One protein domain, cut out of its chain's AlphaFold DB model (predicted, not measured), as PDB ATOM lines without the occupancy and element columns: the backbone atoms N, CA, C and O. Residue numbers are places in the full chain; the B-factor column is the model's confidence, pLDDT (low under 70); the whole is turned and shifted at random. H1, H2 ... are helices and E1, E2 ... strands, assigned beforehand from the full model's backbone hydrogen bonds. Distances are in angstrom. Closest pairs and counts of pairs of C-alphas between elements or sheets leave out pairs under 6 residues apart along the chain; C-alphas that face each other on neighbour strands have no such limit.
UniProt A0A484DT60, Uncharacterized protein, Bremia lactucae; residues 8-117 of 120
ATOM      1  N   ASP A   8      36.676 -51.466 -20.613       97.06
ATOM      2  CA  ASP A   8      36.242 -51.543 -22.008       97.06
ATOM      3  C   ASP A   8      34.720 -51.442 -22.067       97.06
ATOM      4  O   ASP A   8      34.003 -52.344 -21.641       97.06
ATOM      5  N   VAL A   9      34.198 -50.330 -22.577       97.19
ATOM      6  CA  VAL A   9      32.749 -50.137 -22.707       97.19
ATOM      7  C   VAL A   9      32.238 -50.916 -23.916       97.19
ATOM      8  O   VAL A   9      32.714 -50.720 -25.033       97.19
ATOM      9  N   THR A  10      31.270 -51.802 -23.689       97.25
ATOM     10  CA  THR A  10      30.737 -52.737 -24.692       97.25
ATOM     11  C   THR A  10      29.318 -52.391 -25.131       97.25
ATOM     12  O   THR A  10      28.898 -52.807 -26.210       97.25
ATOM     13  N   GLY A  11      28.589 -51.600 -24.342       97.38
ATOM     14  CA  GLY A  11      27.248 -51.132 -24.675       97.38
ATOM     15  C   GLY A  11      26.895 -49.844 -23.941       97.38
ATOM     16  O   GLY A  11      27.267 -49.652 -22.786       97.38
ATOM     17  N   VAL A  12      26.173 -48.953 -24.617       97.44
ATOM     18  CA  VAL A  12      25.627 -47.724 -24.030       97.44
ATOM     19  C   VAL A  12      24.210 -47.553 -24.563       97.44
ATOM     20  O   VAL A  12      24.026 -47.370 -25.764       97.44
ATOM     21  N   ASP A  13      23.225 -47.610 -23.672       97.00
ATOM     22  CA  ASP A  13      21.827 -47.302 -23.973       97.00
ATOM     23  C   ASP A  13      21.427 -46.006 -23.266       97.00
ATOM     24  O   ASP A  13      21.646 -45.834 -22.062       97.00
ATOM     25  N   ILE A  14      20.857 -45.081 -24.036       96.12
ATOM     26  CA  ILE A  14      20.416 -43.773 -23.558       96.12
ATOM     27  C   ILE A  14      18.954 -43.606 -23.941       96.12
ATOM     28  O   ILE A  14      18.614 -43.556 -25.123       96.12
ATOM     29  N   SER A  15      18.084 -43.465 -22.945       96.50
ATOM     30  CA  SER A  15      16.644 -43.403 -23.177       96.50
ATOM     31  C   SER A  15      15.929 -42.453 -22.205       96.50
ATOM     32  O   SER A  15      16.283 -42.381 -21.031       96.50
ATOM     33  N   PRO A  16      14.909 -41.701 -22.651       96.31
ATOM     34  CA  PRO A  16      14.552 -41.450 -24.045       96.31
ATOM     35  C   PRO A  16      15.622 -40.615 -24.778       96.31
ATOM     36  O   PRO A  16      16.301 -39.773 -24.180       96.31
ATOM     37  N   ASN A  17      15.762 -40.860 -26.084       95.62
ATOM     38  CA  ASN A  17      16.679 -40.151 -26.975       95.62
ATOM     39  C   ASN A  17      16.196 -40.272 -28.440       95.62
ATOM     40  O   ASN A  17      16.073 -41.397 -28.924       95.62
ATOM     41  N   PRO A  18      15.902 -39.171 -29.161       94.19
ATOM     42  CA  PRO A  18      15.856 -37.781 -28.698       94.19
ATOM     43  C   PRO A  18      14.755 -37.535 -27.649       94.19
ATOM     44  O   PRO A  18      13.764 -38.260 -27.593       94.19
ATOM     45  N   ALA A  19      14.911 -36.492 -26.829       95.75
ATOM     46  CA  ALA A  19      13.939 -36.102 -25.797       95.75
ATOM     47  C   ALA A  19      13.928 -34.583 -25.569       95.75
ATOM     48  O   ALA A  19      14.822 -33.878 -26.043       95.75
ATOM     49  N   LYS A  20      12.955 -34.038 -24.822       94.81
ATOM     50  CA  LYS A  20      13.059 -32.632 -24.389       94.81
ATOM     51  C   LYS A  20      14.237 -32.483 -23.433       94.81
ATOM     52  O   LYS A  20      14.544 -33.392 -22.667       94.81
ATOM     53  N   LEU A  21      14.871 -31.312 -23.442       92.75
ATOM     54  CA  LEU A  21      16.062 -31.052 -22.632       92.75
ATOM     55  C   LEU A  21      15.844 -31.326 -21.135       92.75
ATOM     56  O   LEU A  21      16.751 -31.814 -20.475       92.75
ATOM     57  N   THR A  22      14.654 -31.021 -20.615       94.00
ATOM     58  CA  THR A  22      14.308 -31.161 -19.192       94.00
ATOM     59  C   THR A  22      13.688 -32.507 -18.830       94.00
ATOM     60  O   THR A  22      13.452 -32.746 -17.647       94.00
ATOM     61  N   ASP A  23      13.351 -33.340 -19.816       95.56
ATOM     62  CA  ASP A  23      12.726 -34.640 -19.560       95.56
ATOM     63  C   ASP A  23      13.738 -35.604 -18.924       95.56
ATOM     64  O   ASP A  23      14.938 -35.321 -18.840       95.56
ATOM     65  N   GLU A  24      13.234 -36.746 -18.461       96.25
ATOM     66  CA  GLU A  24      14.039 -37.779 -17.822       96.25
ATOM     67  C   GLU A  24      15.216 -38.244 -18.693       96.25
ATOM     68  O   GLU A  24      15.168 -38.199 -19.925       96.25
ATOM     69  N   LEU A  25      16.282 -38.706 -18.043       96.38
ATOM     70  CA  LEU A  25      17.429 -39.363 -18.657       96.38
ATOM     71  C   LEU A  25      17.672 -40.688 -17.943       96.38
ATOM     72  O   LEU A  25      17.982 -40.700 -16.754       96.38
ATOM     73  N   ASN A  26      17.619 -41.779 -18.693       97.12
ATOM     74  CA  ASN A  26      18.074 -43.092 -18.270       97.12
ATOM     75  C   ASN A  26      19.330 -43.450 -19.062       97.12
ATOM     76  O   ASN A  26      19.384 -43.269 -20.280       97.12
ATOM     77  N   LEU A  27      20.341 -43.930 -18.347       97.00
ATOM     78  CA  LEU A  27      21.616 -44.370 -18.892       97.00
ATOM     79  C   LEU A  27      21.884 -45.785 -18.388       97.00
ATOM     80  O   LEU A  27      21.921 -46.018 -17.179       97.00
ATOM     81  N   GLN A  28      22.092 -46.714 -19.310       97.62
ATOM     82  CA  GLN A  28      22.635 -48.035 -19.027       97.62
ATOM     83  C   GLN A  28      23.967 -48.160 -19.757       97.62
ATOM     84  O   GLN A  28      24.063 -47.832 -20.938       97.62
ATOM     85  N   VAL A  29      24.986 -48.648 -19.058       97.75
ATOM     86  CA  VAL A  29      26.289 -48.933 -19.660       97.75
ATOM     87  C   VAL A  29      26.692 -50.347 -19.300       97.75
ATOM     88  O   VAL A  29      26.695 -50.718 -18.123       97.75
ATOM     89  N   ASP A  30      27.051 -51.093 -20.331       98.12
ATOM     90  CA  ASP A  30      27.656 -52.410 -20.259       98.12
ATOM     91  C   ASP A  30      29.160 -52.248 -20.502       98.12
ATOM     92  O   ASP A  30      29.586 -51.531 -21.415       98.12
ATOM     93  N   PHE A  31      29.981 -52.847 -19.643       98.19
ATOM     94  CA  PHE A  31      31.431 -52.684 -19.690       98.19
ATOM     95  C   PHE A  31      32.161 -53.914 -19.156       98.19
ATOM     96  O   PHE A  31      31.652 -54.636 -18.302       98.19
ATOM     97  N   HIS A  32      33.376 -54.129 -19.642       98.06
ATOM     98  CA  HIS A  32      34.278 -55.184 -19.217       98.06
ATOM     99  C   HIS A  32      35.403 -54.612 -18.351       98.06
ATOM    100  O   HIS A  32      35.940 -53.542 -18.645       98.06
ATOM    101  N   LEU A  33      35.763 -55.334 -17.292       97.69
ATOM    102  CA  LEU A  33      36.883 -55.019 -16.410       97.69
ATOM    103  C   LEU A  33      37.940 -56.120 -16.453       97.69
ATOM    104  O   LEU A  33      37.626 -57.292 -16.240       97.69
ATOM    105  N   ASP A  34      39.205 -55.742 -16.625       96.50
ATOM    106  CA  ASP A  34      40.334 -56.677 -16.540       96.50
ATOM    107  C   ASP A  34      40.609 -57.147 -15.097       96.50
ATOM    108  O   ASP A  34      41.005 -58.293 -14.868       96.50
ATOM    109  N   VAL A  35      40.357 -56.283 -14.113       95.00
ATOM    110  CA  VAL A  35      40.520 -56.536 -12.675       95.00
ATOM    111  C   VAL A  35      39.300 -56.036 -11.893       95.00
ATOM    112  O   VAL A  35      38.649 -55.078 -12.313       95.00
ATOM    113  N   PRO A  36      38.965 -56.647 -10.741       95.88
ATOM    114  CA  PRO A  36      37.834 -56.194  -9.936       95.88
ATOM    115  C   PRO A  36      38.034 -54.766  -9.407       95.88
ATOM    116  O   PRO A  36      39.146 -54.366  -9.056       95.88
ATOM    117  N   VAL A  37      36.928 -54.030  -9.287       95.69
ATOM    118  CA  VAL A  37      36.868 -52.690  -8.689       95.69
ATOM    119  C   VAL A  37      36.030 -52.760  -7.419       95.69
ATOM    120  O   VAL A  37      34.865 -53.154  -7.449       95.69
ATOM    121  N   HIS A  38      36.619 -52.366  -6.293       95.44
ATOM    122  CA  HIS A  38      35.931 -52.318  -5.005       95.44
ATOM    123  C   HIS A  38      35.385 -50.918  -4.733       95.44
ATOM    124  O   HIS A  38      36.053 -49.938  -5.050       95.44
ATOM    125  N   ASN A  39      34.190 -50.835  -4.137       95.44
ATOM    126  CA  ASN A  39      33.496 -49.566  -3.866       95.44
ATOM    127  C   ASN A  39      33.410 -48.645  -5.101       95.44
ATOM    128  O   ASN A  39      33.485 -47.423  -4.988       95.44
ATOM    129  N   GLY A  40      33.261 -49.234  -6.287       96.38
ATOM    130  CA  GLY A  40      33.145 -48.498  -7.533       96.38
ATOM    131  C   GLY A  40      31.800 -47.789  -7.626       96.38
ATOM    132  O   GLY A  40      30.758 -48.402  -7.396       96.38
ATOM    133  N   PHE A  41      31.797 -46.516  -7.994       97.44
ATOM    134  CA  PHE A  41      30.574 -45.766  -8.263       97.44
ATOM    135  C   PHE A  41      30.712 -44.956  -9.546       97.44
ATOM    136  O   PHE A  41      31.796 -44.481  -9.899       97.44
ATOM    137  N   TRP A  42      29.592 -44.786 -10.242       97.56
ATOM    138  CA  TRP A  42      29.517 -43.929 -11.412       97.56
ATOM    139  C   TRP A  42      29.052 -42.545 -10.990       97.56
ATOM    140  O   TRP A  42      27.980 -42.387 -10.411       97.56
ATOM    141  N   ASN A  43      29.866 -41.542 -11.294       96.81
ATOM    142  CA  ASN A  43      29.552 -40.139 -11.098       96.81
ATOM    143  C   ASN A  43      29.169 -39.511 -12.438       96.81
ATOM    144  O   ASN A  43      30.012 -39.361 -13.324       96.81
ATOM    145  N   ILE A  44      27.906 -39.131 -12.559       93.94
ATOM    146  CA  ILE A  44      27.323 -38.415 -13.685       93.94
ATOM    147  C   ILE A  44      27.159 -36.953 -13.246       93.94
ATOM    148  O   ILE A  44      26.888 -36.662 -12.085       93.94
ATOM    149  N   GLU A  45      27.284 -35.984 -14.150       85.69
ATOM    150  CA  GLU A  45      27.073 -34.560 -13.804       85.69
ATOM    151  C   GLU A  45      25.678 -34.267 -13.202       85.69
ATOM    152  O   GLU A  45      25.470 -33.241 -12.561       85.69
ATOM    153  N   LEU A  46      24.734 -35.197 -13.377       89.69
ATOM    154  CA  LEU A  46      23.353 -35.143 -12.899       89.69
ATOM    155  C   LEU A  46      23.118 -35.922 -11.592       89.69
ATOM    156  O   LEU A  46      22.000 -35.923 -11.079       89.69
ATOM    157  N   GLY A  47      24.130 -36.618 -11.069       93.62
ATOM    158  CA  GLY A  47      24.028 -37.455  -9.874       93.62
ATOM    159  C   GLY A  47      25.007 -38.626  -9.893       93.62
ATOM    160  O   GLY A  47      25.795 -38.785 -10.813       93.62
ATOM    161  N   GLN A  48      24.952 -39.494  -8.890       95.38
ATOM    162  CA  GLN A  48      25.849 -40.647  -8.805       95.38
ATOM    163  C   GLN A  48      25.089 -41.916  -8.431       95.38
ATOM    164  O   GLN A  48      24.018 -41.841  -7.828       95.38
ATOM    165  N   THR A  49      25.642 -43.070  -8.791       95.94
ATOM    166  CA  THR A  49      25.146 -44.368  -8.322       95.94
ATOM    167  C   THR A  49      25.649 -44.664  -6.913       95.94
ATOM    168  O   THR A  49      26.627 -44.075  -6.450       95.94
ATOM    169  N   ASP A  50      25.024 -45.637  -6.254       95.38
ATOM    170  CA  ASP A  50      25.578 -46.211  -5.032       95.38
ATOM    171  C   ASP A  50      26.893 -46.952  -5.323       95.38
ATOM    172  O   ASP A  50      27.098 -47.504  -6.412       95.38
ATOM    173  N   ALA A  51      27.783 -46.969  -4.331       96.12
ATOM    174  CA  ALA A  51      29.035 -47.710  -4.410       96.12
ATOM    175  C   ALA A  51      28.768 -49.220  -4.479       96.12
ATOM    176  O   ALA A  51      28.024 -49.777  -3.671       96.12
ATOM    177  N   THR A  52      29.397 -49.883  -5.447       96.44
ATOM    178  CA  THR A  52      29.201 -51.298  -5.767       96.44
ATOM    179  C   THR A  52      30.548 -51.975  -6.016       96.44
ATOM    180  O   THR A  52      31.480 -51.378  -6.545       96.44
ATOM    181  N   ASN A  53      30.670 -53.248  -5.639       96.44
ATOM    182  CA  ASN A  53      31.828 -54.056  -6.016       96.44
ATOM    183  C   ASN A  53      31.594 -54.663  -7.403       96.44
ATOM    184  O   ASN A  53      30.670 -55.460  -7.567       96.44
ATOM    185  N   TYR A  54      32.444 -54.323  -8.368       96.94
ATOM    186  CA  TYR A  54      32.426 -54.893  -9.712       96.94
ATOM    187  C   TYR A  54      33.478 -55.995  -9.829       96.94
ATOM    188  O   TYR A  54      34.633 -55.819  -9.430       96.94
ATOM    189  N   ALA A  55      33.082 -57.150 -10.360       96.69
ATOM    190  CA  ALA A  55      34.002 -58.257 -10.599       96.69
ATOM    191  C   ALA A  55      34.828 -58.007 -11.870       96.69
ATOM    192  O   ALA A  55      34.421 -57.235 -12.735       96.69
ATOM    193  N   SER A  56      35.962 -58.696 -12.023       96.94
ATOM    194  CA  SER A  56      36.584 -58.820 -13.347       96.94
ATOM    195  C   SER A  56      35.615 -59.526 -14.303       96.94
ATOM    196  O   SER A  56      34.962 -60.494 -13.899       96.94
ATOM    197  N   GLY A  57      35.570 -59.099 -15.559       97.75
ATOM    198  CA  GLY A  57      34.616 -59.574 -16.555       97.75
ATOM    199  C   GLY A  57      33.551 -58.536 -16.896       97.75
ATOM    200  O   GLY A  57      33.756 -57.334 -16.721       97.75
ATOM    201  N   ASP A  58      32.414 -59.016 -17.392       98.25
ATOM    202  CA  ASP A  58      31.319 -58.167 -17.857       98.25
ATOM    203  C   ASP A  58      30.467 -57.663 -16.688       98.25
ATOM    204  O   ASP A  58      30.066 -58.417 -15.799       98.25
ATOM    205  N   ASN A  59      30.181 -56.368 -16.707       98.25
ATOM    206  CA  ASN A  59      29.432 -55.650 -15.692       98.25
ATOM    207  C   ASN A  59      28.442 -54.683 -16.350       98.25
ATOM    208  O   ASN A  59      28.573 -54.313 -17.517       98.25
ATOM    209  N   GLN A  60      27.465 -54.242 -15.560       97.44
ATOM    210  CA  GLN A  60      26.474 -53.255 -15.968       97.44
ATOM    211  C   GLN A  60      26.248 -52.250 -14.839       97.44
ATOM    212  O   GLN A  60      26.223 -52.619 -13.662       97.44
ATOM    213  N   PHE A  61      26.006 -50.989 -15.194       96.31
ATOM    214  CA  PHE A  61      25.362 -50.040 -14.290       96.31
ATOM    215  C   PHE A  61      24.153 -49.376 -14.949       96.31
ATOM    216  O   PHE A  61      24.015 -49.353 -16.174       96.31
ATOM    217  N   ARG A  62      23.267 -48.837 -14.107       97.12
ATOM    218  CA  ARG A  62      22.107 -48.047 -14.520       97.12
ATOM    219  C   ARG A  62      22.042 -46.763 -13.709       97.12
ATOM    220  O   ARG A  62      22.257 -46.781 -12.499       97.12
ATOM    221  N   PHE A  63      21.703 -45.671 -14.374       97.00
ATOM    222  CA  PHE A  63      21.444 -44.373 -13.772       97.00
ATOM    223  C   PHE A  63      20.139 -43.807 -14.328       97.00
ATOM    224  O   PHE A  63      19.846 -43.962 -15.512       97.00
ATOM    225  N   SER A  64      19.360 -43.146 -13.472       96.12
ATOM    226  CA  SER A  64      18.126 -42.471 -13.863       96.12
ATOM    227  C   SER A  64      18.058 -41.096 -13.210       96.12
ATOM    228  O   SER A  64      18.249 -40.954 -12.002       96.12
ATOM    229  N   CYS A  65      17.778 -40.082 -14.020       96.19
ATOM    230  CA  CYS A  65      17.501 -38.718 -13.603       96.19
ATOM    231  C   CYS A  65      16.091 -38.364 -14.093       96.19
ATOM    232  O   CYS A  65      15.925 -38.105 -15.283       96.19
ATOM    233  N   PRO A  66      15.065 -38.344 -13.218       94.81
ATOM    234  CA  PRO A  66      13.673 -38.135 -13.633       94.81
ATOM    235  C   PRO A  66      13.401 -36.778 -14.292       94.81
ATOM    236  O   PRO A  66      12.403 -36.610 -14.989       94.81
ATOM    237  N   LYS A  67      14.252 -35.780 -14.029       95.00
ATOM    238  CA  LYS A  67      14.135 -34.439 -14.594       95.00
ATOM    239  C   LYS A  67      15.481 -33.729 -14.563       95.00
ATOM    240  O   LYS A  67      16.076 -33.600 -13.495       95.00
ATOM    241  N   ILE A  68      15.904 -33.199 -15.706       92.06
ATOM    242  CA  ILE A  68      17.111 -32.373 -15.796       92.06
ATOM    243  C   ILE A  68      16.751 -30.931 -15.428       92.06
ATOM    244  O   ILE A  68      15.906 -30.298 -16.070       92.06
ATOM    245  N   ASP A  69      17.390 -30.406 -14.382       89.31
ATOM    246  CA  ASP A  69      17.235 -29.012 -13.970       89.31
ATOM    247  C   ASP A  69      18.215 -28.108 -14.726       89.31
ATOM    248  O   ASP A  69      19.431 -28.217 -14.589       89.31
ATOM    249  N   VAL A  70      17.662 -27.194 -15.524       87.94
ATOM    250  CA  VAL A  70      18.419 -26.197 -16.296       87.94
ATOM    251  C   VAL A  70      18.155 -24.765 -15.827       87.94
ATOM    252  O   VAL A  70      18.557 -23.815 -16.495       87.94
ATOM    253  N   SER A  71      17.482 -24.584 -14.686       85.69
ATOM    254  CA  SER A  71      17.055 -23.271 -14.179       85.69
ATOM    255  C   SER A  71      18.208 -22.281 -13.946       85.69
ATOM    256  O   SER A  71      17.991 -21.070 -13.974       85.69
ATOM    257  N   GLY A  72      19.438 -22.776 -13.777       83.44
ATOM    258  CA  GLY A  72      20.652 -21.967 -13.628       83.44
ATOM    259  C   GLY A  72      21.278 -21.450 -14.931       83.44
ATOM    260  O   GLY A  72      22.239 -20.684 -14.868       83.44
ATOM    261  N   PHE A  73      20.768 -21.838 -16.103       83.00
ATOM    262  CA  PHE A  73      21.375 -21.521 -17.400       83.00
ATOM    263  C   PHE A  73      20.499 -20.579 -18.231       83.00
ATOM    264  O   PHE A  73      19.274 -20.684 -18.249       83.00
ATOM    265  N   LYS A  74      21.123 -19.663 -18.983       80.94
ATOM    266  CA  LYS A  74      20.398 -18.858 -19.978       80.94
ATOM    267  C   LYS A  74      20.095 -19.717 -21.204       80.94
ATOM    268  O   LYS A  74      20.968 -20.446 -21.659       80.94
ATOM    269  N   SER A  75      18.924 -19.549 -21.824       74.56
ATOM    270  CA  SER A  75      18.549 -20.316 -23.027       74.56
ATOM    271  C   SER A  75      19.566 -20.211 -24.170       74.56
ATOM    272  O   SER A  75      19.811 -21.198 -24.851       74.56
ATOM    273  N   SER A  76      20.231 -19.061 -24.334       78.06
ATOM    274  CA  SER A  76      21.297 -18.873 -25.335       78.06
ATOM    275  C   SER A  76      22.576 -19.674 -25.060       78.06
ATOM    276  O   SER A  76      23.410 -19.814 -25.947       78.06
ATOM    277  N   GLN A  77      22.760 -20.170 -23.836       79.62
ATOM    278  CA  GLN A  77      23.855 -21.071 -23.472       79.62
ATOM    279  C   GLN A  77      23.474 -22.537 -23.693       79.62
ATOM    280  O   GLN A  77      24.361 -23.383 -23.767       79.62
ATOM    281  N   LEU A  78      22.174 -22.830 -23.793       81.19
ATOM    282  CA  LEU A  78      21.664 -24.190 -23.885       81.19
ATOM    283  C   LEU A  78      21.675 -24.715 -25.316       81.19
ATOM    284  O   LEU A  78      21.975 -25.883 -25.485       81.19
ATOM    285  N   THR A  79      21.407 -23.897 -26.335       77.19
ATOM    286  CA  THR A  79      21.455 -24.301 -27.755       77.19
ATOM    287  C   THR A  79      22.889 -24.461 -28.268       77.19
ATOM    288  O   THR A  79      23.374 -23.662 -29.062       77.19
ATOM    289  N   ASN A  80      23.583 -25.495 -27.791       80.62
ATOM    290  CA  ASN A  80      24.973 -25.804 -28.121       80.62
ATOM    291  C   ASN A  80      25.222 -27.323 -28.183       80.62
ATOM    292  O   ASN A  80      24.367 -28.137 -27.822       80.62
ATOM    293  N   CYS A  81      26.430 -27.696 -28.613       83.44
ATOM    294  CA  CYS A  81      26.998 -29.016 -28.349       83.44
ATOM    295  C   CYS A  81      27.767 -28.981 -27.020       83.44
ATOM    296  O   CYS A  81      28.596 -28.095 -26.807       83.44
ATOM    297  N   GLY A  82      27.504 -29.946 -26.147       88.75
ATOM    298  CA  GLY A  82      28.185 -30.152 -24.873       88.75
ATOM    299  C   GLY A  82      28.665 -31.593 -24.710       88.75
ATOM    300  O   GLY A  82      28.562 -32.413 -25.626       88.75
ATOM    301  N   LEU A  83      29.173 -31.905 -23.520       91.81
ATOM    302  CA  LEU A  83      29.541 -33.259 -23.120       91.81
ATOM    303  C   LEU A  83      28.701 -33.675 -21.919       91.81
ATOM    304  O   LEU A  83      28.537 -32.894 -20.991       91.81
ATOM    305  N   LEU A  84      28.210 -34.907 -21.944       92.75
ATOM    306  CA  LEU A  84      27.730 -35.616 -20.771       92.75
ATOM    307  C   LEU A  84      28.816 -36.617 -20.381       92.75
ATOM    308  O   LEU A  84      29.178 -37.483 -21.180       92.75
ATOM    309  N   ILE A  85      29.349 -36.491 -19.170       95.31
ATOM    310  CA  ILE A  85      30.417 -37.365 -18.678       95.31
ATOM    311  C   ILE A  85      29.857 -38.279 -17.589       95.31
ATOM    312  O   ILE A  85      29.272 -37.807 -16.614       95.31
ATOM    313  N   ALA A  86      30.062 -39.584 -17.756       96.56
ATOM    314  CA  ALA A  86      29.879 -40.581 -16.710       96.56
ATOM    315  C   ALA A  86      31.258 -41.133 -16.332       96.56
ATOM    316  O   ALA A  86      31.930 -41.751 -17.155       96.56
ATOM    317  N   ALA A  87      31.700 -40.874 -15.106       97.19
ATOM    318  CA  ALA A  87      33.024 -41.260 -14.633       97.19
ATOM    319  C   ALA A  87      32.927 -42.419 -13.637       97.19
ATOM    320  O   ALA A  87      32.258 -42.280 -12.611       97.19
ATOM    321  N   LEU A  88      33.614 -43.528 -13.908       97.56
ATOM    322  CA  LEU A  88      33.794 -44.609 -12.942       97.56
ATOM    323  C   LEU A  88      34.917 -44.232 -11.976       97.56
ATOM    324  O   LEU A  88      36.044 -43.938 -12.391       97.56
ATOM    325  N   LYS A  89      34.604 -44.258 -10.684       96.94
ATOM    326  CA  LYS A  89      35.513 -43.901  -9.597       96.94
ATOM    327  C   LYS A  89      35.522 -44.966  -8.511       96.94
ATOM    328  O   LYS A  89      34.535 -45.673  -8.344       96.94
ATOM    329  N   ASP A  90      36.615 -45.033  -7.764       94.62
ATOM    330  CA  ASP A  90      36.732 -45.752  -6.493       94.62
ATOM    331  C   ASP A  90      37.257 -44.812  -5.392       94.62
ATOM    332  O   ASP A  90      37.405 -43.599  -5.589       94.62
ATOM    333  N   ASP A  91      37.590 -45.382  -4.234       91.44
ATOM    334  CA  ASP A  91      38.194 -44.667  -3.104       91.44
ATOM    335  C   ASP A  91      39.552 -44.010  -3.449       91.44
ATOM    336  O   ASP A  91      39.995 -43.090  -2.758       91.44
ATOM    337  N   ASN A  92      40.218 -44.445  -4.525       90.56
ATOM    338  CA  ASN A  92      41.503 -43.917  -4.992       90.56
ATOM    339  C   ASN A  92      41.349 -42.840  -6.081       90.56
ATOM    340  O   ASN A  92      42.343 -42.230  -6.493       90.56
ATOM    341  N   GLY A  93      40.122 -42.578  -6.541       92.75
ATOM    342  CA  GLY A  93      39.789 -41.512  -7.476       92.75
ATOM    343  C   GLY A  93      39.279 -42.020  -8.822       92.75
ATOM    344  O   GLY A  93      38.469 -42.935  -8.898       92.75
ATOM    345  N   ASN A  94      39.682 -41.347  -9.902       95.25
ATOM    346  CA  ASN A  94      39.142 -41.604 -11.236       95.25
ATOM    347  C   ASN A  94      39.765 -42.838 -11.894       95.25
ATOM    348  O   ASN A  94      40.990 -42.891 -12.054       95.25
ATOM    349  N   ILE A  95      38.918 -43.768 -12.336       95.81
ATOM    350  CA  ILE A  95      39.316 -44.965 -13.083       95.81
ATOM    351  C   ILE A  95      39.120 -44.728 -14.581       95.81
ATOM    352  O   ILE A  95      40.060 -44.907 -15.352       95.81
ATOM    353  N   PHE A  96      37.930 -44.279 -14.987       96.50
ATOM    354  CA  PHE A  96      37.552 -44.149 -16.396       96.50
ATOM    355  C   PHE A  96      36.517 -43.039 -16.611       96.50
ATOM    356  O   PHE A  96      35.628 -42.870 -15.781       96.50
ATOM    357  N   ASP A  97      36.597 -42.339 -17.748       96.56
ATOM    358  CA  ASP A  97      35.623 -41.322 -18.161       96.56
ATOM    359  C   ASP A  97      34.922 -41.745 -19.456       96.56
ATOM    360  O   ASP A  97      35.519 -41.714 -20.535       96.56
ATOM    361  N   LEU A  98      33.627 -42.047 -19.368       96.38
ATOM    362  CA  LEU A  98      32.760 -42.190 -20.529       96.38
ATOM    363  C   LEU A  98      32.255 -40.813 -20.953       96.38
ATOM    364  O   LEU A  98      31.468 -40.183 -20.245       96.38
ATOM    365  N   LYS A  99      32.695 -40.343 -22.121       95.62
ATOM    366  CA  LYS A  99      32.288 -39.048 -22.678       95.62
ATOM    367  C   LYS A  99      31.266 -39.263 -23.782       95.62
ATOM    368  O   LYS A  99      31.580 -39.865 -24.801       95.62
ATOM    369  N   MET A 100      30.068 -38.734 -23.584       95.31
ATOM    370  CA  MET A 100      28.992 -38.717 -24.570       95.31
ATOM    371  C   MET A 100      28.803 -37.291 -25.075       95.31
ATOM    372  O   MET A 100      28.848 -36.338 -24.294       95.31
ATOM    373  N   VAL A 101      28.580 -37.120 -26.375       94.56
ATOM    374  CA  VAL A 101      28.262 -35.800 -26.935       94.56
ATOM    375  C   VAL A 101      26.779 -35.539 -26.731       94.56
ATOM    376  O   VAL A 101      25.954 -36.363 -27.112       94.56
ATOM    377  N   ILE A 102      26.429 -34.388 -26.163       93.12
ATOM    378  CA  ILE A 102      25.045 -33.921 -26.104       93.12
ATOM    379  C   ILE A 102      24.871 -32.753 -27.065       93.12
ATOM    380  O   ILE A 102      25.605 -31.772 -27.014       93.12
ATOM    381  N   GLN A 103      23.891 -32.848 -27.949       93.62
ATOM    382  CA  GLN A 103      23.488 -31.765 -28.826       93.62
ATOM    383  C   GLN A 103      22.115 -31.271 -28.401       93.62
ATOM    384  O   GLN A 103      21.168 -32.051 -28.300       93.62
ATOM    385  N   VAL A 104      22.009 -29.966 -28.170       92.88
ATOM    386  CA  VAL A 104      20.753 -29.323 -27.800       92.88
ATOM    387  C   VAL A 104      20.307 -28.401 -28.926       92.88
ATOM    388  O   VAL A 104      21.044 -27.517 -29.365       92.88
ATOM    389  N   LEU A 105      19.084 -28.615 -29.398       90.88
ATOM    390  CA  LEU A 105      18.490 -27.910 -30.530       90.88
ATOM    391  C   LEU A 105      17.139 -27.334 -30.122       90.88
ATOM    392  O   LEU A 105      16.388 -27.964 -29.381       90.88
ATOM    393  N   GLU A 106      16.795 -26.162 -30.639       88.94
ATOM    394  CA  GLU A 106      15.439 -25.635 -30.519       88.94
ATOM    395  C   GLU A 106      14.588 -26.142 -31.689       88.94
ATOM    396  O   GLU A 106      14.909 -25.909 -32.853       88.94
ATOM    397  N   GLN A 107      13.497 -26.846 -31.387       84.00
ATOM    398  CA  GLN A 107      12.534 -27.332 -32.372       84.00
ATOM    399  C   GLN A 107      11.116 -26.984 -31.926       84.00
ATOM    400  O   GLN A 107      10.707 -27.316 -30.816       84.00
ATOM    401  N   LEU A 108      10.355 -26.316 -32.801       81.81
ATOM    402  CA  LEU A 108       8.957 -25.924 -32.551       81.81
ATOM    403  C   LEU A 108       8.759 -25.158 -31.221       81.81
ATOM    404  O   LEU A 108       7.737 -25.310 -30.557       81.81
ATOM    405  N   GLY A 109       9.745 -24.341 -30.829       83.31
ATOM    406  CA  GLY A 109       9.718 -23.547 -29.594       83.31
ATOM    407  C   GLY A 109      10.056 -24.323 -28.315       83.31
ATOM    408  O   GLY A 109       9.835 -23.812 -27.219       83.31
ATOM    409  N   ALA A 110      10.578 -25.551 -28.427       86.88
ATOM    410  CA  ALA A 110      11.056 -26.345 -27.300       86.88
ATOM    411  C   ALA A 110      12.512 -26.784 -27.507       86.88
ATOM    412  O   ALA A 110      12.906 -27.178 -28.604       86.88
ATOM    413  N   LEU A 111      13.303 -26.763 -26.432       91.75
ATOM    414  CA  LEU A 111      14.652 -27.325 -26.445       91.75
ATOM    415  C   LEU A 111      14.575 -28.852 -26.391       91.75
ATOM    416  O   LEU A 111      13.995 -29.427 -25.466       91.75
ATOM    417  N   GLN A 112      15.192 -29.498 -27.370       93.75
ATOM    418  CA  GLN A 112      15.389 -30.936 -27.432       93.75
ATOM    419  C   GLN A 112      16.861 -31.272 -27.248       93.75
ATOM    420  O   GLN A 112      17.730 -30.498 -27.642       93.75
ATOM    421  N   ARG A 113      17.124 -32.436 -26.665       94.31
ATOM    422  CA  ARG A 113      18.455 -33.013 -26.522       94.31
ATOM    423  C   ARG A 113      18.557 -34.307 -27.322       94.31
ATOM    424  O   ARG A 113      17.634 -35.122 -27.318       94.31
ATOM    425  N   ILE A 114      19.708 -34.482 -27.953       95.25
ATOM    426  CA  ILE A 114      20.172 -35.734 -28.543       95.25
ATOM    427  C   ILE A 114      21.493 -36.057 -27.861       95.25
ATOM    428  O   ILE A 114      22.371 -35.198 -27.795       95.25
ATOM    429  N   VAL A 115      21.628 -37.260 -27.322       94.94
ATOM    430  CA  VAL A 115      22.882 -37.733 -26.732       94.94
ATOM    431  C   VAL A 115      23.434 -38.830 -27.624       94.94
ATOM    432  O   VAL A 115      22.737 -39.799 -27.906       94.94
ATOM    433  N   TYR A 116      24.665 -38.674 -28.079       94.31
ATOM    434  CA  TYR A 116      25.325 -39.645 -28.939       94.31
ATOM    435  C   TYR A 116      26.125 -40.620 -28.086       94.31
ATOM    436  O   TYR A 116      26.922 -40.206 -27.231       94.31
ATOM    437  N   SER A 117      25.900 -41.910 -28.325       91.00
ATOM    438  CA  SER A 117      26.730 -42.965 -27.761       91.00
ATOM    439  C   SER A 117      28.140 -42.868 -28.357       91.00
ATOM    440  O   SER A 117      28.278 -42.643 -29.556       91.00
TER     441      SER A 117
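AT A GLANCE: This is residues 8 to 117 of the 120 residues of an uncharacterized protein of Bremia lactucae (UniProt A0A484DT60). Two strongly twisted sheets stand partly face to face in an elongated sandwich: a wall of three strands, E1 E2 E5, and a sheet of five, E4 E3 E6 E7 E8, curled like part of a barrel. The tiny helix H1 grazes the curled sheet near one end of the long axis. The printed part has 110 residues, mostly strand, in the order E1 E2 E3 E4 E5 H1 E6 E7 E8, and both sheets are antiparallel. It is compact, with a radius of gyration of the C-alphas of 15.1 A and spans of 48 by 24 by 21 A.

HOW THE PARTS SIT: Start with E1, residues 8 to 15, in a hairpin with E2, residues 25 to 33, where N 10 and O 30 are 2.8 A apart. E5, residues 57 to 65, also neighbours E2; look at N 27 and O 63, 2.9 A. E3, residues 37 to 44, bends by 57 degrees at residue 40, pairing first with E4, residues 52 to 54 (N 40 and O 52, 2.8 A), then with E6, residues 81 to 90 (N 43 and O 87, 2.8 A). E6, E7, residues 93 to 107, and E8, residues 110 to 116, form a meander, each strand the antiparallel neighbour of the one before; see N 84 and O 100, 2.8 A, and N 105 and O 112, 2.9 A. Between the sheets, the closest C-alphas of E3 and E5, Trp 42 and Phe 61, are 7.9 A apart. H1, residues 75 to 78, is too short for an O i to N i+4 pair.

IN THESE COORDINATES: Find C-alpha 8 at (36.242, -51.543, -22.008), where E1 begins. E7, 39.5 A long, bends by 69 degrees at residue 96; E8 ends at C-alpha 116, (25.325, -39.645, -28.939).

THE WHOLE: The C-alphas farthest apart, Val 35 and Leu 108, are 48.3 A apart. The printed part has no cut, no link is long, and no printed residue is under 70 in pLDDT.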